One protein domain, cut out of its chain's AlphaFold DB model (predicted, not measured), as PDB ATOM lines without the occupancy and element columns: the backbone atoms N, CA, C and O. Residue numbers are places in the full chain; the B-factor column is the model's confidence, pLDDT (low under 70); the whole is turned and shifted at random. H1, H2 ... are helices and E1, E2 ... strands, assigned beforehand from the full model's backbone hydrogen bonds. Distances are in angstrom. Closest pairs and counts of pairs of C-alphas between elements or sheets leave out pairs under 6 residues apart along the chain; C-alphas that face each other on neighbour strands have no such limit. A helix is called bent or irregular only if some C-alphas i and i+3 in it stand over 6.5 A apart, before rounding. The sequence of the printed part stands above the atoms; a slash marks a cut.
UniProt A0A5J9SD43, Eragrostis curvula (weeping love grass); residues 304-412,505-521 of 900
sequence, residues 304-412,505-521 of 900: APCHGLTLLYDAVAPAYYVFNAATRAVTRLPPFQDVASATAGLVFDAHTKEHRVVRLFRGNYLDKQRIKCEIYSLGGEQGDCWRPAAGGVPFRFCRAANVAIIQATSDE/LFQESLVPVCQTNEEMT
ATOM      1  N   ALA A 304     167.235 137.491 126.617       71.12
ATOM      2  CA  ALA A 304     167.937 136.289 126.190       71.12
ATOM      3  C   ALA A 304     167.158 135.628 125.036       71.12
ATOM      4  O   ALA A 304     165.921 135.649 125.059       71.12
ATOM      5  N   PRO A 305     167.839 135.053 124.028       76.75
ATOM      6  CA  PRO A 305     167.204 134.266 122.984       76.75
ATOM      7  C   PRO A 305     166.894 132.839 123.463       76.75
ATOM      8  O   PRO A 305     167.634 132.246 124.240       76.75
ATOM      9  N   CYS A 306     165.831 132.243 122.928       82.25
ATOM     10  CA  CYS A 306     165.514 130.829 123.104       82.25
ATOM     11  C   CYS A 306     166.089 130.051 121.908       82.25
ATOM     12  O   CYS A 306     165.596 130.202 120.792       82.25
ATOM     13  N   HIS A 307     167.170 129.285 122.110       80.00
ATOM     14  CA  HIS A 307     167.886 128.562 121.039       80.00
ATOM     15  C   HIS A 307     168.287 129.460 119.841       80.00
ATOM     16  O   HIS A 307     168.225 129.065 118.674       80.00
ATOM     17  N   GLY A 308     168.678 130.706 120.122       77.94
ATOM     18  CA  GLY A 308     169.013 131.736 119.132       77.94
ATOM     19  C   GLY A 308     167.825 132.430 118.452       77.94
ATOM     20  O   GLY A 308     168.040 133.337 117.645       77.94
ATOM     21  N   LEU A 309     166.586 132.065 118.794       86.56
ATOM     22  CA  LEU A 309     165.388 132.814 118.418       86.56
ATOM     23  C   LEU A 309     165.119 133.935 119.433       86.56
ATOM     24  O   LEU A 309     165.085 133.701 120.637       86.56
ATOM     25  N   THR A 310     164.888 135.153 118.952       86.56
ATOM     26  CA  THR A 310     164.482 136.313 119.763       86.56
ATOM     27  C   THR A 310     163.031 136.666 119.456       86.56
ATOM     28  O   THR A 310     162.628 136.653 118.291       86.56
ATOM     29  N   LEU A 311     162.254 137.002 120.488       87.12
ATOM     30  CA  LEU A 311     160.912 137.567 120.353       87.12
ATOM     31  C   LEU A 311     160.982 139.091 120.495       87.12
ATOM     32  O   LEU A 311     161.640 139.613 121.396       87.12
ATOM     33  N   LEU A 312     160.281 139.787 119.607       85.69
ATOM     34  CA  LEU A 312     160.199 141.239 119.523       85.69
ATOM     35  C   LEU A 312     158.734 141.674 119.460       85.69
ATOM     36  O   LEU A 312     157.912 140.997 118.842       85.69
ATOM     37  N   TYR A 313     158.416 142.803 120.085       82.44
ATOM     38  CA  TYR A 313     157.092 143.420 120.075       82.44
ATOM     39  C   TYR A 313     157.169 144.836 119.496       82.44
ATOM     40  O   TYR A 313     158.003 145.623 119.940       82.44
ATOM     41  N   ASP A 314     156.306 145.153 118.529       78.81
ATOM     42  CA  ASP A 314     156.061 146.525 118.060       78.81
ATOM     43  C   ASP A 314     154.778 147.044 118.727       78.81
ATOM     44  O   ASP A 314     153.721 146.423 118.595       78.81
ATOM     45  N   ALA A 315     154.874 148.162 119.454       69.00
ATOM     46  CA  ALA A 315     153.744 148.775 120.154       69.00
ATOM     47  C   ALA A 315     153.004 149.866 119.349       69.00
ATOM     48  O   ALA A 315     151.971 150.354 119.805       69.00
ATOM     49  N   VAL A 316     153.498 150.264 118.168       67.12
ATOM     50  CA  VAL A 316     152.802 151.182 117.241       67.12
ATOM     51  C   VAL A 316     151.837 150.409 116.346       67.12
ATOM     52  O   VAL A 316     150.727 150.865 116.082       67.12
ATOM     53  N   ALA A 317     152.263 149.235 115.883       71.81
ATOM     54  CA  ALA A 317     151.482 148.317 115.068       71.81
ATOM     55  C   ALA A 317     151.374 146.967 115.804       71.81
ATOM     56  O   ALA A 317     152.092 146.040 115.423       71.81
ATOM     57  N   PRO A 318     150.512 146.849 116.845       74.00
ATOM     58  CA  PRO A 318     150.550 145.798 117.872       74.00
ATOM     59  C   PRO A 318     150.732 144.394 117.292       74.00
ATOM     60  O   PRO A 318     149.797 143.763 116.790       74.00
ATOM     61  N   ALA A 319     151.977 143.918 117.335       82.12
ATOM     62  CA  ALA A 319     152.395 142.689 116.677       82.12
ATOM     63  C   ALA A 319     153.653 142.104 117.317       82.12
ATOM     64  O   ALA A 319     154.538 142.822 117.782       82.12
ATOM     65  N   TYR A 320     153.746 140.777 117.275       86.06
ATOM     66  CA  TYR A 320     154.944 140.044 117.659       86.06
ATOM     67  C   TYR A 320     155.709 139.587 116.417       86.06
ATOM     68  O   TYR A 320     155.114 139.154 115.427       86.06
ATOM     69  N   TYR A 321     157.031 139.638 116.500       87.19
ATOM     70  CA  TYR A 321     157.966 139.166 115.487       87.19
ATOM     71  C   TYR A 321     158.924 138.177 116.148       87.19
ATOM     72  O   TYR A 321     159.419 138.433 117.245       87.19
ATOM     73  N   VAL A 322     159.205 137.058 115.485       89.31
ATOM     74  CA  VAL A 322     160.250 136.117 115.909       89.31
ATOM     75  C   VAL A 322     161.355 136.143 114.867       89.31
ATOM     76  O   VAL A 322     161.085 136.063 113.668       89.31
ATOM     77  N   PHE A 323     162.603 136.280 115.311       88.56
ATOM     78  CA  PHE A 323     163.757 136.332 114.417       88.56
ATOM     79  C   PHE A 323     164.954 135.550 114.948       88.56
ATOM     80  O   PHE A 323     165.117 135.367 116.152       88.56
ATOM     81  N   ASN A 324     165.830 135.133 114.036       87.81
ATOM     82  CA  ASN A 324     167.136 134.561 114.350       87.81
ATOM     83  C   ASN A 324     168.214 135.533 113.848       87.81
ATOM     84  O   ASN A 324     168.350 135.769 112.645       87.81
ATOM     85  N   ALA A 325     168.992 136.099 114.771       83.44
ATOM     86  CA  ALA A 325     169.975 137.134 114.457       83.44
ATOM     87  C   ALA A 325     171.173 136.623 113.626       83.44
ATOM     88  O   ALA A 325     171.800 137.402 112.902       83.44
ATOM     89  N   ALA A 326     171.486 135.325 113.705       80.12
ATOM     90  CA  ALA A 326     172.592 134.696 112.987       80.12
ATOM     91  C   ALA A 326     172.210 134.305 111.547       80.12
ATOM     92  O   ALA A 326     173.008 134.501 110.626       80.12
ATOM     93  N   THR A 327     170.986 133.806 111.330       79.38
ATOM     94  CA  THR A 327     170.467 133.478 109.986       79.38
ATOM     95  C   THR A 327     169.822 134.668 109.273       79.38
ATOM     96  O   THR A 327     169.688 134.631 108.050       79.38
ATOM     97  N   ARG A 328     169.474 135.736 110.011       83.19
ATOM     98  CA  ARG A 328     168.731 136.928 109.549       83.19
ATOM     99  C   ARG A 328     167.298 136.632 109.087       83.19
ATOM    100  O   ARG A 328     166.689 137.464 108.418       83.19
ATOM    101  N   ALA A 329     166.763 135.458 109.422       81.94
ATOM    102  CA  ALA A 329     165.360 135.139 109.195       81.94
ATOM    103  C   ALA A 329     164.475 135.876 110.215       81.94
ATOM    104  O   ALA A 329     164.852 136.025 111.378       81.94
ATOM    105  N   VAL A 330     163.303 136.320 109.763       84.56
ATOM    106  CA  VAL A 330     162.284 137.046 110.531       84.56
ATOM    107  C   VAL A 330     160.921 136.562 110.043       84.56
ATOM    108  O   VAL A 330     160.725 136.494 108.831       84.56
ATOM    109  N   THR A 331     159.997 136.296 110.962       85.00
ATOM    110  CA  THR A 331     158.585 136.006 110.672       85.00
ATOM    111  C   THR A 331     157.703 136.835 111.601       85.00
ATOM    112  O   THR A 331     157.981 136.958 112.800       85.00
ATOM    113  N   ARG A 332     156.629 137.415 111.056       83.94
ATOM    114  CA  ARG A 332     155.610 138.141 111.831       83.94
ATOM    115  C   ARG A 332     154.526 137.165 112.286       83.94
ATOM    116  O   ARG A 332     154.017 136.393 111.479       83.94
ATOM    117  N   LEU A 333     154.163 137.200 113.566       84.69
ATOM    118  CA  LEU A 333     153.139 136.305 114.106       84.69
ATOM    119  C   LEU A 333     151.724 136.756 113.691       84.69
ATOM    120  O   LEU A 333     151.516 137.942 113.406       84.69
ATOM    121  N   PRO A 334     150.733 135.843 113.674       79.38
ATOM    122  CA  PRO A 334     149.352 136.180 113.339       79.38
ATOM    123  C   PRO A 334     148.761 137.256 114.263       79.38
ATOM    124  O   PRO A 334     149.142 137.332 115.438       79.38
ATOM    125  N   PRO A 335     147.806 138.066 113.771       75.19
ATOM    126  CA  PRO A 335     147.137 139.072 114.586       75.19
ATOM    127  C   PRO A 335     146.402 138.440 115.776       75.19
ATOM    128  O   PRO A 335     145.849 137.341 115.689       75.19
ATOM    129  N   PHE A 336     146.383 139.170 116.885       76.88
ATOM    130  CA  PHE A 336     145.744 138.806 118.150       76.88
ATOM    131  C   PHE A 336     144.788 139.921 118.594       76.88
ATOM    132  O   PHE A 336     144.807 141.021 118.043       76.88
ATOM    133  N   GLN A 337     143.962 139.666 119.614       69.25
ATOM    134  CA  GLN A 337     143.182 140.738 120.235       69.25
ATOM    135  C   GLN A 337     144.128 141.701 120.963       69.25
ATOM    136  O   GLN A 337     144.764 141.311 121.949       69.25
ATOM    137  N   ASP A 338     144.219 142.941 120.486       65.50
ATOM    138  CA  ASP A 338     144.975 143.994 121.160       65.50
ATOM    139  C   ASP A 338     144.316 144.401 122.491       65.50
ATOM    140  O   ASP A 338     143.091 144.381 122.639       65.50
ATOM    141  N   VAL A 339     145.152 144.704 123.483       65.88
ATOM    142  CA  VAL A 339     144.778 144.992 124.871       65.88
ATOM    143  C   VAL A 339     145.889 145.794 125.543       65.88
ATOM    144  O   VAL A 339     147.036 145.358 125.598       65.88
ATOM    145  N   ALA A 340     145.523 146.915 126.169       58.78
ATOM    146  CA  ALA A 340     146.435 147.910 126.750       58.78
ATOM    147  C   ALA A 340     147.335 147.433 127.919       58.78
ATOM    148  O   ALA A 340     147.974 148.249 128.584       58.78
ATOM    149  N   SER A 341     147.366 146.138 128.248       67.88
ATOM    150  CA  SER A 341     148.310 145.566 129.214       67.88
ATOM    151  C   SER A 341     148.524 144.070 128.934       67.88
ATOM    152  O   SER A 341     147.683 143.230 129.281       67.88
ATOM    153  N   ALA A 342     149.668 143.735 128.334       71.69
ATOM    154  CA  ALA A 342     150.079 142.375 127.993       71.69
ATOM    155  C   ALA A 342     151.599 142.182 128.146       71.69
ATOM    156  O   ALA A 342     152.362 143.141 128.157       71.69
ATOM    157  N   THR A 343     152.039 140.930 128.246       74.69
ATOM    158  CA  THR A 343     153.444 140.493 128.174       74.69
ATOM    159  C   THR A 343     153.506 139.186 127.388       74.69
ATOM    160  O   THR A 343     152.557 138.399 127.436       74.69
ATOM    161  N   ALA A 344     154.596 138.948 126.660       80.88
ATOM    162  CA  ALA A 344     154.858 137.668 126.012       80.88
ATOM    163  C   ALA A 344     156.302 137.205 126.243       80.88
ATOM    164  O   ALA A 344     157.199 138.015 126.467       80.88
ATOM    165  N   GLY A 345     156.514 135.894 126.165       79.00
ATOM    166  CA  GLY A 345     157.829 135.260 126.206       79.00
ATOM    167  C   GLY A 345     157.901 134.073 125.247       79.00
ATOM    168  O   GLY A 345     156.880 133.460 124.931       79.00
ATOM    169  N   LEU A 346     159.108 133.760 124.781       83.69
ATOM    170  CA  LEU A 346     159.394 132.619 123.909       83.69
ATOM    171  C   LEU A 346     159.953 131.457 124.741       83.69
ATOM    172  O   LEU A 346     160.804 131.666 125.603       83.69
ATOM    173  N   VAL A 347     159.457 130.247 124.496       82.31
ATOM    174  CA  VAL A 347     159.768 129.029 125.261       82.31
ATOM    175  C   VAL A 347     159.984 127.866 124.292       82.31
ATOM    176  O   VAL A 347     159.281 127.769 123.289       82.31
ATOM    177  N   PHE A 348     160.906 126.955 124.597       81.81
ATOM    178  CA  PHE A 348     161.042 125.678 123.892       81.81
ATOM    179  C   PHE A 348     160.408 124.547 124.710       81.81
ATOM    180  O   PHE A 348     160.733 124.359 125.883       81.81
ATOM    181  N   ASP A 349     159.501 123.788 124.098       79.25
ATOM    182  CA  ASP A 349     158.962 122.552 124.660       79.25
ATOM    183  C   ASP A 349     159.867 121.384 124.256       79.25
ATOM    184  O   ASP A 349     159.803 120.895 123.130       79.25
ATOM    185  N   ALA A 350     160.701 120.915 125.185       76.69
ATOM    186  CA  ALA A 350     161.625 119.809 124.939       76.69
ATOM    187  C   ALA A 350     160.946 118.437 124.738       76.69
ATOM    188  O   ALA A 350     161.607 117.505 124.286       76.69
ATOM    189  N   HIS A 351     159.653 118.289 125.051       75.19
ATOM    190  CA  HIS A 351     158.913 117.048 124.818       75.19
ATOM    191  C   HIS A 351     158.337 116.986 123.399       75.19
ATOM    192  O   HIS A 351     158.444 115.950 122.746       75.19
ATOM    193  N   THR A 352     157.771 118.090 122.896       74.19
ATOM    194  CA  THR A 352     157.255 118.163 121.513       74.19
ATOM    195  C   THR A 352     158.265 118.719 120.505       74.19
ATOM    196  O   THR A 352     157.964 118.766 119.318       74.19
ATOM    197  N   LYS A 353     159.430 119.181 120.974       76.38
ATOM    198  CA  LYS A 353     160.450 119.940 120.226       76.38
ATOM    199  C   LYS A 353     159.931 121.211 119.530       76.38
ATOM    200  O   LYS A 353     160.523 121.681 118.559       76.38
ATOM    201  N   GLU A 354     158.835 121.790 120.020       81.12
ATOM    202  CA  GLU A 354     158.254 123.011 119.444       81.12
ATOM    203  C   GLU A 354     158.761 124.262 120.165       81.12
ATOM    204  O   GLU A 354     158.825 124.301 121.394       81.12
ATOM    205  N   HIS A 355     159.006 125.339 119.418       85.00
ATOM    206  CA  HIS A 355     159.099 126.675 120.004       85.00
ATOM    207  C   HIS A 355     157.685 127.261 120.137       85.00
ATOM    208  O   HIS A 355     156.891 127.209 119.195       85.00
ATOM    209  N   ARG A 356     157.353 127.834 121.295       85.88
ATOM    210  CA  ARG A 356     156.041 128.427 121.582       85.88
ATOM    211  C   ARG A 356     156.172 129.824 122.166       85.88
ATOM    212  O   ARG A 356     156.980 130.058 123.061       85.88
ATOM    213  N   VAL A 357     155.334 130.740 121.696       86.94
ATOM    214  CA  VAL A 357     155.169 132.067 122.298       86.94
ATOM    215  C   VAL A 357     153.990 132.017 123.260       86.94
ATOM    216  O   VAL A 357     152.887 131.627 122.878       86.94
ATOM    217  N   VAL A 358     154.229 132.395 124.513       85.06
ATOM    218  CA  VAL A 358     153.224 132.434 125.582       85.06
ATOM    219  C   VAL A 358     152.943 133.891 125.927       85.06
ATOM    220  O   VAL A 358     153.863 134.632 126.264       85.06
ATOM    221  N   ARG A 359     151.674 134.297 125.854       84.12
ATOM    222  CA  ARG A 359     151.187 135.668 126.054       84.12
ATOM    223  C   ARG A 359     150.247 135.725 127.257       84.12
ATOM    224  O   ARG A 359     149.256 135.002 127.306       84.12
ATOM    225  N   LEU A 360     150.520 136.611 128.213       82.25
ATOM    226  CA  LEU A 360     149.666 136.886 129.374       82.25
ATOM    227  C   LEU A 360     149.105 138.305 129.280       82.25
ATOM    228  O   LEU A 360     149.855 139.253 129.064       82.25
ATOM    229  N   PHE A 361     147.801 138.467 129.487       80.62
ATOM    230  CA  PHE A 361     147.137 139.772 129.400       80.62
ATOM    231  C   PHE A 361     145.936 139.888 130.340       80.62
ATOM    232  O   PHE A 361     145.412 138.891 130.847       80.62
ATOM    233  N   ARG A 362     145.510 141.126 130.614       75.00
ATOM    234  CA  ARG A 362     144.346 141.398 131.467       75.00
ATOM    235  C   ARG A 362     143.051 141.226 130.666       75.00
ATOM    236  O   ARG A 362     142.927 141.751 129.565       75.00
ATOM    237  N   GLY A 363     142.093 140.490 131.229       67.88
ATOM    238  CA  GLY A 363     140.740 140.355 130.674       67.88
ATOM    239  C   GLY A 363     139.880 141.603 130.907       67.88
ATOM    240  O   GLY A 363     140.247 142.490 131.678       67.88
ATOM    241  N   ASN A 364     138.704 141.652 130.283       65.75
ATOM    242  CA  ASN A 364     137.732 142.717 130.510       65.75
ATOM    243  C   ASN A 364     137.213 142.675 131.955       65.75
ATOM    244  O   ASN A 364     137.148 141.617 132.579       65.75
ATOM    245  N   TYR A 365     136.759 143.815 132.484       56.41
ATOM    246  CA  TYR A 365     136.254 143.919 133.865       56.41
ATOM    247  C   TYR A 365     135.066 142.991 134.192       56.41
ATOM    248  O   TYR A 365     134.804 142.738 135.366       56.41
ATOM    249  N   LEU A 366     134.374 142.475 133.168       53.97
ATOM    250  CA  LEU A 366     133.254 141.533 133.273       53.97
ATOM    251  C   LEU A 366     133.682 140.047 133.202       53.97
ATOM    252  O   LEU A 366     132.860 139.165 133.450       53.97
ATOM    253  N   ASP A 367     134.941 139.742 132.864       59.22
ATOM    254  CA  ASP A 367     135.441 138.365 132.769       59.22
ATOM    255  C   ASP A 367     135.629 137.734 134.164       59.22
ATOM    256  O   ASP A 367     136.308 138.283 135.036       59.22
ATOM    257  N   LYS A 368     135.124 136.504 134.359       55.97
ATOM    258  CA  LYS A 368     135.320 135.729 135.606       55.97
ATOM    259  C   LYS A 368     136.796 135.438 135.921       55.97
ATOM    260  O   LYS A 368     137.140 135.226 137.081       55.97
ATOM    261  N   GLN A 369     137.669 135.427 134.911       61.78
ATOM    262  CA  GLN A 369     139.122 135.373 135.075       61.78
ATOM    263  C   GLN A 369     139.735 136.699 134.612       61.78
ATOM    264  O   GLN A 369     139.737 137.012 133.425       61.78
ATOM    265  N   ARG A 370     140.298 137.465 135.555       68.56
ATOM    266  CA  ARG A 370     140.931 138.774 135.286       68.56
ATOM    267  C   ARG A 370     142.208 138.701 134.441       68.56
ATOM    268  O   ARG A 370     142.708 139.740 134.022       68.56
ATOM    269  N   ILE A 371     142.764 137.510 134.232       75.31
ATOM    270  CA  ILE A 371     144.015 137.284 133.502       75.31
ATOM    271  C   ILE A 371     143.786 136.130 132.537       75.31
ATOM    272  O   ILE A 371     143.300 135.076 132.946       75.31
ATOM    273  N   LYS A 372     144.154 136.343 131.278       80.38
ATOM    274  CA  LYS A 372     144.086 135.362 130.198       80.38
ATOM    275  C   LYS A 372     145.505 134.954 129.796       80.38
ATOM    276  O   LYS A 372     146.458 135.707 130.001       80.38
ATOM    277  N   CYS A 373     145.631 133.736 129.279       83.06
ATOM    278  CA  CYS A 373     146.880 133.168 128.786       83.06
ATOM    279  C   CYS A 373     146.628 132.570 127.404       83.06
ATOM    280  O   CYS A 373     145.762 131.702 127.264       83.06
ATOM    281  N   GLU A 374     147.370 133.045 126.414       86.06
ATOM    282  CA  GLU A 374     147.369 132.552 125.040       86.06
ATOM    283  C   GLU A 374     148.722 131.911 124.717       86.06
ATOM    284  O   GLU A 374     149.766 132.341 125.207       86.06
ATOM    285  N   ILE A 375     148.702 130.869 123.893       85.62
ATOM    286  CA  ILE A 375     149.870 130.126 123.428       85.62
ATOM    287  C   ILE A 375     149.804 130.047 121.903       85.62
ATOM    288  O   ILE A 375     148.739 129.808 121.330       85.62
ATOM    289  N   TYR A 376     150.950 130.222 121.256       84.94
ATOM    290  CA  TYR A 376     151.139 130.068 119.820       84.94
ATOM    291  C   TYR A 376     152.330 129.139 119.549       84.94
ATOM    292  O   TYR A 376     153.442 129.451 119.975       84.94
ATOM    293  N   SER A 377     152.117 128.011 118.859       84.56
ATOM    294  CA  SER A 377     153.202 127.120 118.410       84.56
ATOM    295  C   SER A 377     153.773 127.598 117.078       84.56
ATOM    296  O   SER A 377     153.044 127.728 116.097       84.56
ATOM    297  N   LEU A 378     155.087 127.809 117.021       79.38
ATOM    298  CA  LEU A 378     155.800 128.141 115.791       79.38
ATOM    299  C   LEU A 378     155.891 126.898 114.895       79.38
ATOM    300  O   LEU A 378     156.530 125.917 115.262       79.38
ATOM    301  N   GLY A 379     155.245 126.941 113.724       68.50
ATOM    302  CA  GLY A 379     155.302 125.876 112.714       68.50
ATOM    303  C   GLY A 379     154.528 124.589 113.036       68.50
ATOM    304  O   GLY A 379     154.654 123.620 112.294       68.50
ATOM    305  N   GLY A 380     153.739 124.557 114.116       64.25
ATOM    306  CA  GLY A 380     152.994 123.361 114.525       64.25
ATOM    307  C   GLY A 380     151.843 123.002 113.573       64.25
ATOM    308  O   GLY A 380     151.145 123.882 113.066       64.25
ATOM    309  N   GLU A 381     151.581 121.699 113.395       55.56
ATOM    310  CA  GLU A 381     150.578 121.145 112.454       55.56
ATOM    311  C   GLU A 381     149.158 121.715 112.615       55.56
ATOM    312  O   GLU A 381     148.324 121.624 111.716       55.56
ATOM    313  N   GLN A 382     148.859 122.284 113.782       54.62
ATOM    314  CA  GLN A 382     147.519 122.720 114.152       54.62
ATOM    315  C   GLN A 382     147.102 124.058 113.503       54.62
ATOM    316  O   GLN A 382     145.923 124.413 113.594       54.62
ATOM    317  N   GLY A 383     148.028 124.781 112.858       58.34
ATOM    318  CA  GLY A 383     147.769 125.998 112.073       58.34
ATOM    319  C   GLY A 383     147.941 127.329 112.823       58.34
ATOM    320  O   GLY A 383     147.893 127.380 114.055       58.34
ATOM    321  N   ASP A 384     148.115 128.407 112.044       70.19
ATOM    322  CA  ASP A 384     148.471 129.771 112.481       70.19
ATOM    323  C   ASP A 384     147.364 130.478 113.294       70.19
ATOM    324  O   ASP A 384     146.690 131.393 112.816       70.19
ATOM    325  N   CYS A 385     147.164 130.086 114.553       75.31
ATOM    326  CA  CYS A 385     146.287 130.816 115.469       75.31
ATOM    327  C   CYS A 385     146.743 130.761 116.933       75.31
ATOM    328  O   CYS A 385     147.271 129.756 117.416       75.31
ATOM    329  N   TRP A 386     146.494 131.861 117.647       81.12
ATOM    330  CA  TRP A 386     146.632 131.951 119.100       81.12
ATOM    331  C   TRP A 386     145.556 131.103 119.789       81.12
ATOM    332  O   TRP A 386     144.391 131.115 119.387       81.12
ATOM    333  N   ARG A 387     145.941 130.358 120.829       82.50
ATOM    334  CA  ARG A 387     145.077 129.391 121.527       82.50
ATOM    335  C   ARG A 387     145.042 129.685 123.023       82.50
ATOM    336  O   ARG A 387     146.100 129.939 123.589       82.50
ATOM    337  N   PRO A 388     143.887 129.606 123.705       80.88
ATOM    338  CA  PRO A 388     143.858 129.711 125.159       80.88
ATOM    339  C   PRO A 388     144.632 128.547 125.793       80.88
ATOM    340  O   PRO A 388     144.472 127.394 125.390       80.88
ATOM    341  N   ALA A 389     145.451 128.833 126.806       77.81
ATOM    342  CA  ALA A 389     146.190 127.801 127.528       77.81
ATOM    343  C   ALA A 389     145.237 126.804 128.213       77.81
ATOM    344  O   ALA A 389     144.276 127.203 128.880       77.81
ATOM    345  N   ALA A 390     145.519 125.503 128.096       67.81
ATOM    346  CA  ALA A 390     144.706 124.452 128.707       67.81
ATOM    347  C   ALA A 390     144.674 124.601 130.243       67.81
ATOM    348  O   ALA A 390     145.697 124.483 130.912       67.81
ATOM    349  N   GLY A 391     143.492 124.887 130.798       65.00
ATOM    350  CA  GLY A 391     143.297 125.177 132.227       65.00
ATOM    351  C   GLY A 391     143.489 126.647 132.642       65.00
ATOM    352  O   GLY A 391     143.217 126.984 133.795       65.00
ATOM    353  N   GLY A 392     143.889 127.534 131.725       68.94
ATOM    354  CA  GLY A 392     144.121 128.958 131.994       68.94
ATOM    355  C   GLY A 392     145.326 129.223 132.908       68.94
ATOM    356  O   GLY A 392     146.217 128.389 133.049       68.94
ATOM    357  N   VAL A 393     145.369 130.401 133.546       70.69
ATOM    358  CA  VAL A 393     146.381 130.701 134.578       70.69
ATOM    359  C   VAL A 393     145.941 130.063 135.906       70.69
ATOM    360  O   VAL A 393     144.894 130.449 136.432       70.69
ATOM    361  N   PRO A 394     146.712 129.133 136.505       69.69
ATOM    362  CA  PRO A 394     146.339 128.535 137.784       69.69
ATOM    363  C   PRO A 394     146.272 129.595 138.889       69.69
ATOM    364  O   PRO A 394     147.190 130.403 139.018       69.69
ATOM    365  N   PHE A 395     145.236 129.557 139.735       66.00
ATOM    366  CA  PHE A 395     144.920 130.612 140.716       66.00
ATOM    367  C   PHE A 395     146.126 131.095 141.550       66.00
ATOM    368  O   PHE A 395     146.333 132.298 141.710       66.00
ATOM    369  N   ARG A 396     146.978 130.162 142.004       58.19
ATOM    370  CA  ARG A 396     148.220 130.440 142.756       58.19
ATOM    371  C   ARG A 396     149.214 131.362 142.031       58.19
ATOM    372  O   ARG A 396     149.999 132.039 142.683       58.19
ATOM    373  N   PHE A 397     149.172 131.408 140.701       64.06
ATOM    374  CA  PHE A 397     150.027 132.244 139.861       64.06
ATOM    375  C   PHE A 397     149.350 133.536 139.389       64.06
ATOM    376  O   PHE A 397     150.046 134.419 138.898       64.06
ATOM    377  N   CYS A 398     148.039 133.730 139.585       65.19
ATOM    378  CA  CYS A 398     147.350 134.946 139.130       65.19
ATOM    379  C   CYS A 398     147.964 136.234 139.711       65.19
ATOM    380  O   CYS A 398     148.135 137.220 138.996       65.19
ATOM    381  N   ARG A 399     148.388 136.233 140.984       60.28
ATOM    382  CA  ARG A 399     149.087 137.391 141.579       60.28
ATOM    383  C   ARG A 399     150.479 137.620 140.968       60.28
ATOM    384  O   ARG A 399     150.909 138.764 140.883       60.28
ATOM    385  N   ALA A 400     151.157 136.569 140.505       57.38
ATOM    386  CA  ALA A 400     152.444 136.675 139.815       57.38
ATOM    387  C   ALA A 400     152.286 137.141 138.354       57.38
ATOM    388  O   ALA A 400     153.092 137.949 137.894       57.38
ATOM    389  N   ALA A 401     151.223 136.703 137.668       65.06
ATOM    390  CA  ALA A 401     150.895 137.052 136.283       65.06
ATOM    391  C   ALA A 401     150.300 138.466 136.116       65.06
ATOM    392  O   ALA A 401     150.444 139.072 135.060       65.06
ATOM    393  N   ASN A 402     149.692 139.052 137.152       66.75
ATOM    394  CA  ASN A 402     149.107 140.396 137.059       66.75
ATOM    395  C   ASN A 402     150.146 141.542 136.969       66.75
ATOM    396  O   ASN A 402     149.759 142.666 136.673       66.75
ATOM    397  N   VAL A 403     151.434 141.317 137.282       62.09
ATOM    398  CA  VAL A 403     152.321 142.407 137.749       62.09
ATOM    399  C   VAL A 403     153.778 142.457 137.225       62.09
ATOM    400  O   VAL A 403     154.527 143.248 137.762       62.09
ATOM    401  N   ALA A 404     154.371 141.718 136.281       61.69
ATOM    402  CA  ALA A 404     153.960 141.046 135.049       61.69
ATOM    403  C   ALA A 404     153.192 141.985 134.140       61.69
ATOM    404  O   ALA A 404     153.804 142.919 133.643       61.69
ATOM    405  N   ILE A 405     151.886 141.808 133.976       63.53
ATOM    406  CA  ILE A 405     151.088 142.697 133.123       63.53
ATOM    407  C   ILE A 405     151.247 144.189 133.507       63.53
ATOM    408  O   ILE A 405     151.273 145.028 132.617       63.53
ATOM    409  N   ILE A 406     151.434 144.521 134.795       58.44
ATOM    410  CA  ILE A 406     151.735 145.901 135.238       58.44
ATOM    411  C   ILE A 406     153.202 146.317 134.994       58.44
ATOM    412  O   ILE A 406     153.424 147.439 134.553       58.44
ATOM    413  N   GLN A 407     154.199 145.450 135.227       54.72
ATOM    414  CA  GLN A 407     155.610 145.790 134.943       54.72
ATOM    415  C   GLN A 407     155.904 145.895 133.436       54.72
ATOM    416  O   GLN A 407     156.760 146.681 133.051       54.72
ATOM    417  N   ALA A 408     155.142 145.197 132.581       52.81
ATOM    418  CA  ALA A 408     155.152 145.408 131.131       52.81
ATOM    419  C   ALA A 408     154.820 146.860 130.769       52.81
ATOM    420  O   ALA A 408     155.477 147.475 129.939       52.81
ATOM    421  N   THR A 409     153.812 147.427 131.436       45.00
ATOM    422  CA  THR A 409     153.381 148.816 131.247       45.00
ATOM    423  C   THR A 409     154.255 149.836 131.993       45.00
ATOM    424  O   THR A 409     153.877 151.002 132.078       45.00
ATOM    425  N   SER A 410     155.396 149.422 132.562       41.00
ATOM    426  CA  SER A 410     156.311 150.292 133.316       41.00
ATOM    427  C   SER A 410     157.799 149.909 133.159       41.00
ATOM    428  O   SER A 410     158.538 149.930 134.140       41.00
ATOM    429  N   ASP A 411     158.203 149.526 131.944       41.66
ATOM    430  CA  ASP A 411     159.576 149.470 131.382       41.66
ATOM    431  C   ASP A 411     160.728 148.783 132.174       41.66
ATOM    432  O   ASP A 411     161.880 148.879 131.760       41.66
ATOM    433  N   GLU A 412     160.467 148.036 133.258       36.22
ATOM    434  CA  GLU A 412     161.492 147.281 134.019       36.22
ATOM    435  C   GLU A 412     161.131 145.776 134.221       36.22
ATOM    436  O   GLU A 412     160.523 145.372 135.214       36.22
ATOM    437  N   LEU A 505     171.069 139.153 124.074       75.75
ATOM    438  CA  LEU A 505     172.212 138.258 123.869       75.75
ATOM    439  C   LEU A 505     172.232 137.685 122.440       75.75
ATOM    440  O   LEU A 505     171.226 137.206 121.922       75.75
ATOM    441  N   PHE A 506     173.403 137.687 121.802       76.44
ATOM    442  CA  PHE A 506     173.611 137.108 120.473       76.44
ATOM    443  C   PHE A 506     174.123 135.664 120.585       76.44
ATOM    444  O   PHE A 506     175.325 135.431 120.725       76.44
ATOM    445  N   GLN A 507     173.211 134.694 120.485       77.44
ATOM    446  CA  GLN A 507     173.540 133.270 120.343       77.44
ATOM    447  C   GLN A 507     173.647 132.906 118.852       77.44
ATOM    448  O   GLN A 507     172.741 133.191 118.067       77.44
ATOM    449  N   GLU A 508     174.749 132.273 118.444       76.31
ATOM    450  CA  GLU A 508     174.900 131.757 117.078       76.31
ATOM    451  C   GLU A 508     174.145 130.426 116.947       76.31
ATOM    452  O   GLU A 508     174.563 129.415 117.496       76.31
ATOM    453  N   SER A 509     173.020 130.437 116.221       79.62
ATOM    454  CA  SER A 509     172.144 129.274 116.033       79.62
ATOM    455  C   SER A 509     171.678 129.123 114.584       79.62
ATOM    456  O   SER A 509     171.334 130.107 113.921       79.62
ATOM    457  N   LEU A 510     171.625 127.880 114.097       77.19
ATOM    458  CA  LEU A 510     171.058 127.520 112.790       77.19
ATOM    459  C   LEU A 510     169.545 127.246 112.823       77.19
ATOM    460  O   LEU A 510     168.968 127.020 111.754       77.19
ATOM    461  N   VAL A 511     168.909 127.293 114.004       78.88
ATOM    462  CA  VAL A 511     167.474 127.017 114.188       78.88
ATOM    463  C   VAL A 511     166.640 127.864 113.216       78.88
ATOM    464  O   VAL A 511     166.785 129.095 113.191       78.88
ATOM    465  N   PRO A 512     165.782 127.235 112.391       73.81
ATOM    466  CA  PRO A 512     164.946 127.960 111.453       73.81
ATOM    467  C   PRO A 512     163.904 128.785 112.208       73.81
ATOM    468  O   PRO A 512     163.255 128.302 113.134       73.81
ATOM    469  N   VAL A 513     163.689 130.022 111.762       75.88
ATOM    470  CA  VAL A 513     162.454 130.734 112.098       75.88
ATOM    471  C   VAL A 513     161.338 130.069 111.300       75.88
ATOM    472  O   VAL A 513     161.395 130.037 110.069       75.88
ATOM    473  N   CYS A 514     160.358 129.495 111.995       69.38
ATOM    474  CA  CYS A 514     159.198 128.883 111.360       69.38
ATOM    475  C   CYS A 514     158.363 129.964 110.671       69.38
ATOM    476  O   CYS A 514     157.698 130.756 111.339       69.38
ATOM    477  N   GLN A 515     158.399 129.960 109.341       60.75
ATOM    478  CA  GLN A 515     157.510 130.751 108.497       60.75
ATOM    479  C   GLN A 515     156.046 130.392 108.786       60.75
ATOM    480  O   GLN A 515     155.731 129.227 109.037       60.75
ATOM    481  N   THR A 516     155.146 131.377 108.731       55.47
ATOM    482  CA  THR A 516     153.693 131.115 108.743       55.47
ATOM    483  C   THR A 516     153.291 130.289 107.517       55.47
ATOM    484  O   THR A 516     154.022 130.232 106.528       55.47
ATOM    485  N   ASN A 517     152.103 129.683 107.508       54.25
ATOM    486  CA  ASN A 517     151.587 128.994 106.318       54.25
ATOM    487  C   ASN A 517     151.426 129.953 105.117       54.25
ATOM    488  O   ASN A 517     151.541 129.528 103.964       54.25
ATOM    489  N   GLU A 518     151.223 131.251 105.373       53.09
ATOM    490  CA  GLU A 518     151.240 132.311 104.355       53.09
ATOM    491  C   GLU A 518     152.654 132.546 103.791       53.09
ATOM    492  O   GLU A 518     152.847 132.529 102.574       53.09
ATOM    493  N   GLU A 519     153.671 132.688 104.646       53.59
ATOM    494  CA  GLU A 519     155.070 132.808 104.209       53.59
ATOM    495  C   GLU A 519     155.573 131.524 103.517       53.59
ATOM    496  O   GLU A 519     156.286 131.611 102.515       53.59
ATOM    497  N   MET A 520     155.152 130.338 103.978       54.06
ATOM    498  CA  MET A 520     155.504 129.043 103.384       54.06
ATOM    499  C   MET A 520     154.861 128.823 102.010       54.06
ATOM    500  O   MET A 520     155.553 128.369 101.096       54.06
ATOM    501  N   THR A 521     153.585 129.175 101.806       50.16
ATOM    502  CA  THR A 521     152.976 129.120 100.457       50.16
ATOM    503  C   THR A 521     153.663 130.101  99.507       50.16
ATOM    504  O   THR A 521     154.027 129.736  98.385       50.16
TER     505      THR A 521
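AT A GLANCE: This is residues 304 to 412 and 505 to 521 of the 900 residues of a protein of Eragrostis curvula (weeping love grass) (UniProt A0A5J9SD43). Two small three-stranded sheets, E1 E2 E3 and E4 E5 E6, stand partly face to face as a small sandwich, and the helix H1 crosses one face of the second sheet. The loop of residues 378 to 394 runs back from E6 and pairs briefly beside it, residues 387 to 388 with residues 374 to 375 of E6, while the short helix H2, its centre the farthest of the elements from the mean of the C-alphas at 19.4 A, is on neither sheet and only just apart from E3, with closest C-alphas 8.0 A apart. The printed part has 126 residues, with six named strands followed by two named helices; each sheet is antiparallel, ordered E1 - E2 - E3 and E4 - E5 - E6. The class is mixed, with 59 residues, under half, in named elements. The whole is compact, with a radius of gyration of the C-alphas of 15.0 A, and spans 43 by 32 by 30 A.

IN THESE COORDINATES: E1, residues 309 to 314, begins at C-alpha 309 (165.388, 132.814, 118.418). E2 is residues 319 to 324 and E3 residues 329 to 332. E4, residues 342 to 349, measures 22.0 A from first to last C-alpha; E5, residues 354 to 362, measures 26.0 A and begins at C-alpha 354 (158.254, 123.011, 119.444); E6, residues 371 to 377, measures 20.4 A. H1, residues 395 to 408, measures 20.4 A and is irregular, with C-alphas 396 and 399 7.1 A apart. H2, residues 517 to 521, ends at C-alpha 521 (152.976, 129.120, 100.457).

HOW THE PARTS SIT: E1 E2 E3 form a meander, each strand the antiparallel neighbour of the one before. N 312 and O 321 are 2.9 A apart between E1 and E2, and N 322 and O 331 3.0 A between E2 and E3. E4 E5 E6 form a second meander, twisted, with N 345 and O 358 at 2.9 A and N 359 and O 374 at 2.8 A. The two sheets make a sandwich, two sheets face to face, with best planes 12 degrees apart; the closest C-alphas of E1 and E4 are those of Leu 311 and Leu 346, 6.3 A. H1 is on the second sheet at a height of 8.2 A, making two layers, a helix on one face of a sheet. It runs across the strands, at 65 degrees to E4 on the local plane; its closest C-alphas to E4 are Ile 405 and Ala 342, 5.2 A. H2 is apart from E6 and on neither sheet. Every O i to N i+4 pair is within hydrogen-bond range in H2, and 6 of 10 in H1.

THE WHOLE: The farthest C-alphas, Leu 366 and Glu 508, are 45.7 A apart. Residues 413 to 504 are not printed, and C-alphas 412 and 505 are 17.3 A apart across that cut. The link E6 to H1 is long, 17 residues. Mean pLDDT of the printed part is 72.3; 50 residues are under 70, among them 394 to 412 and 514 to 521.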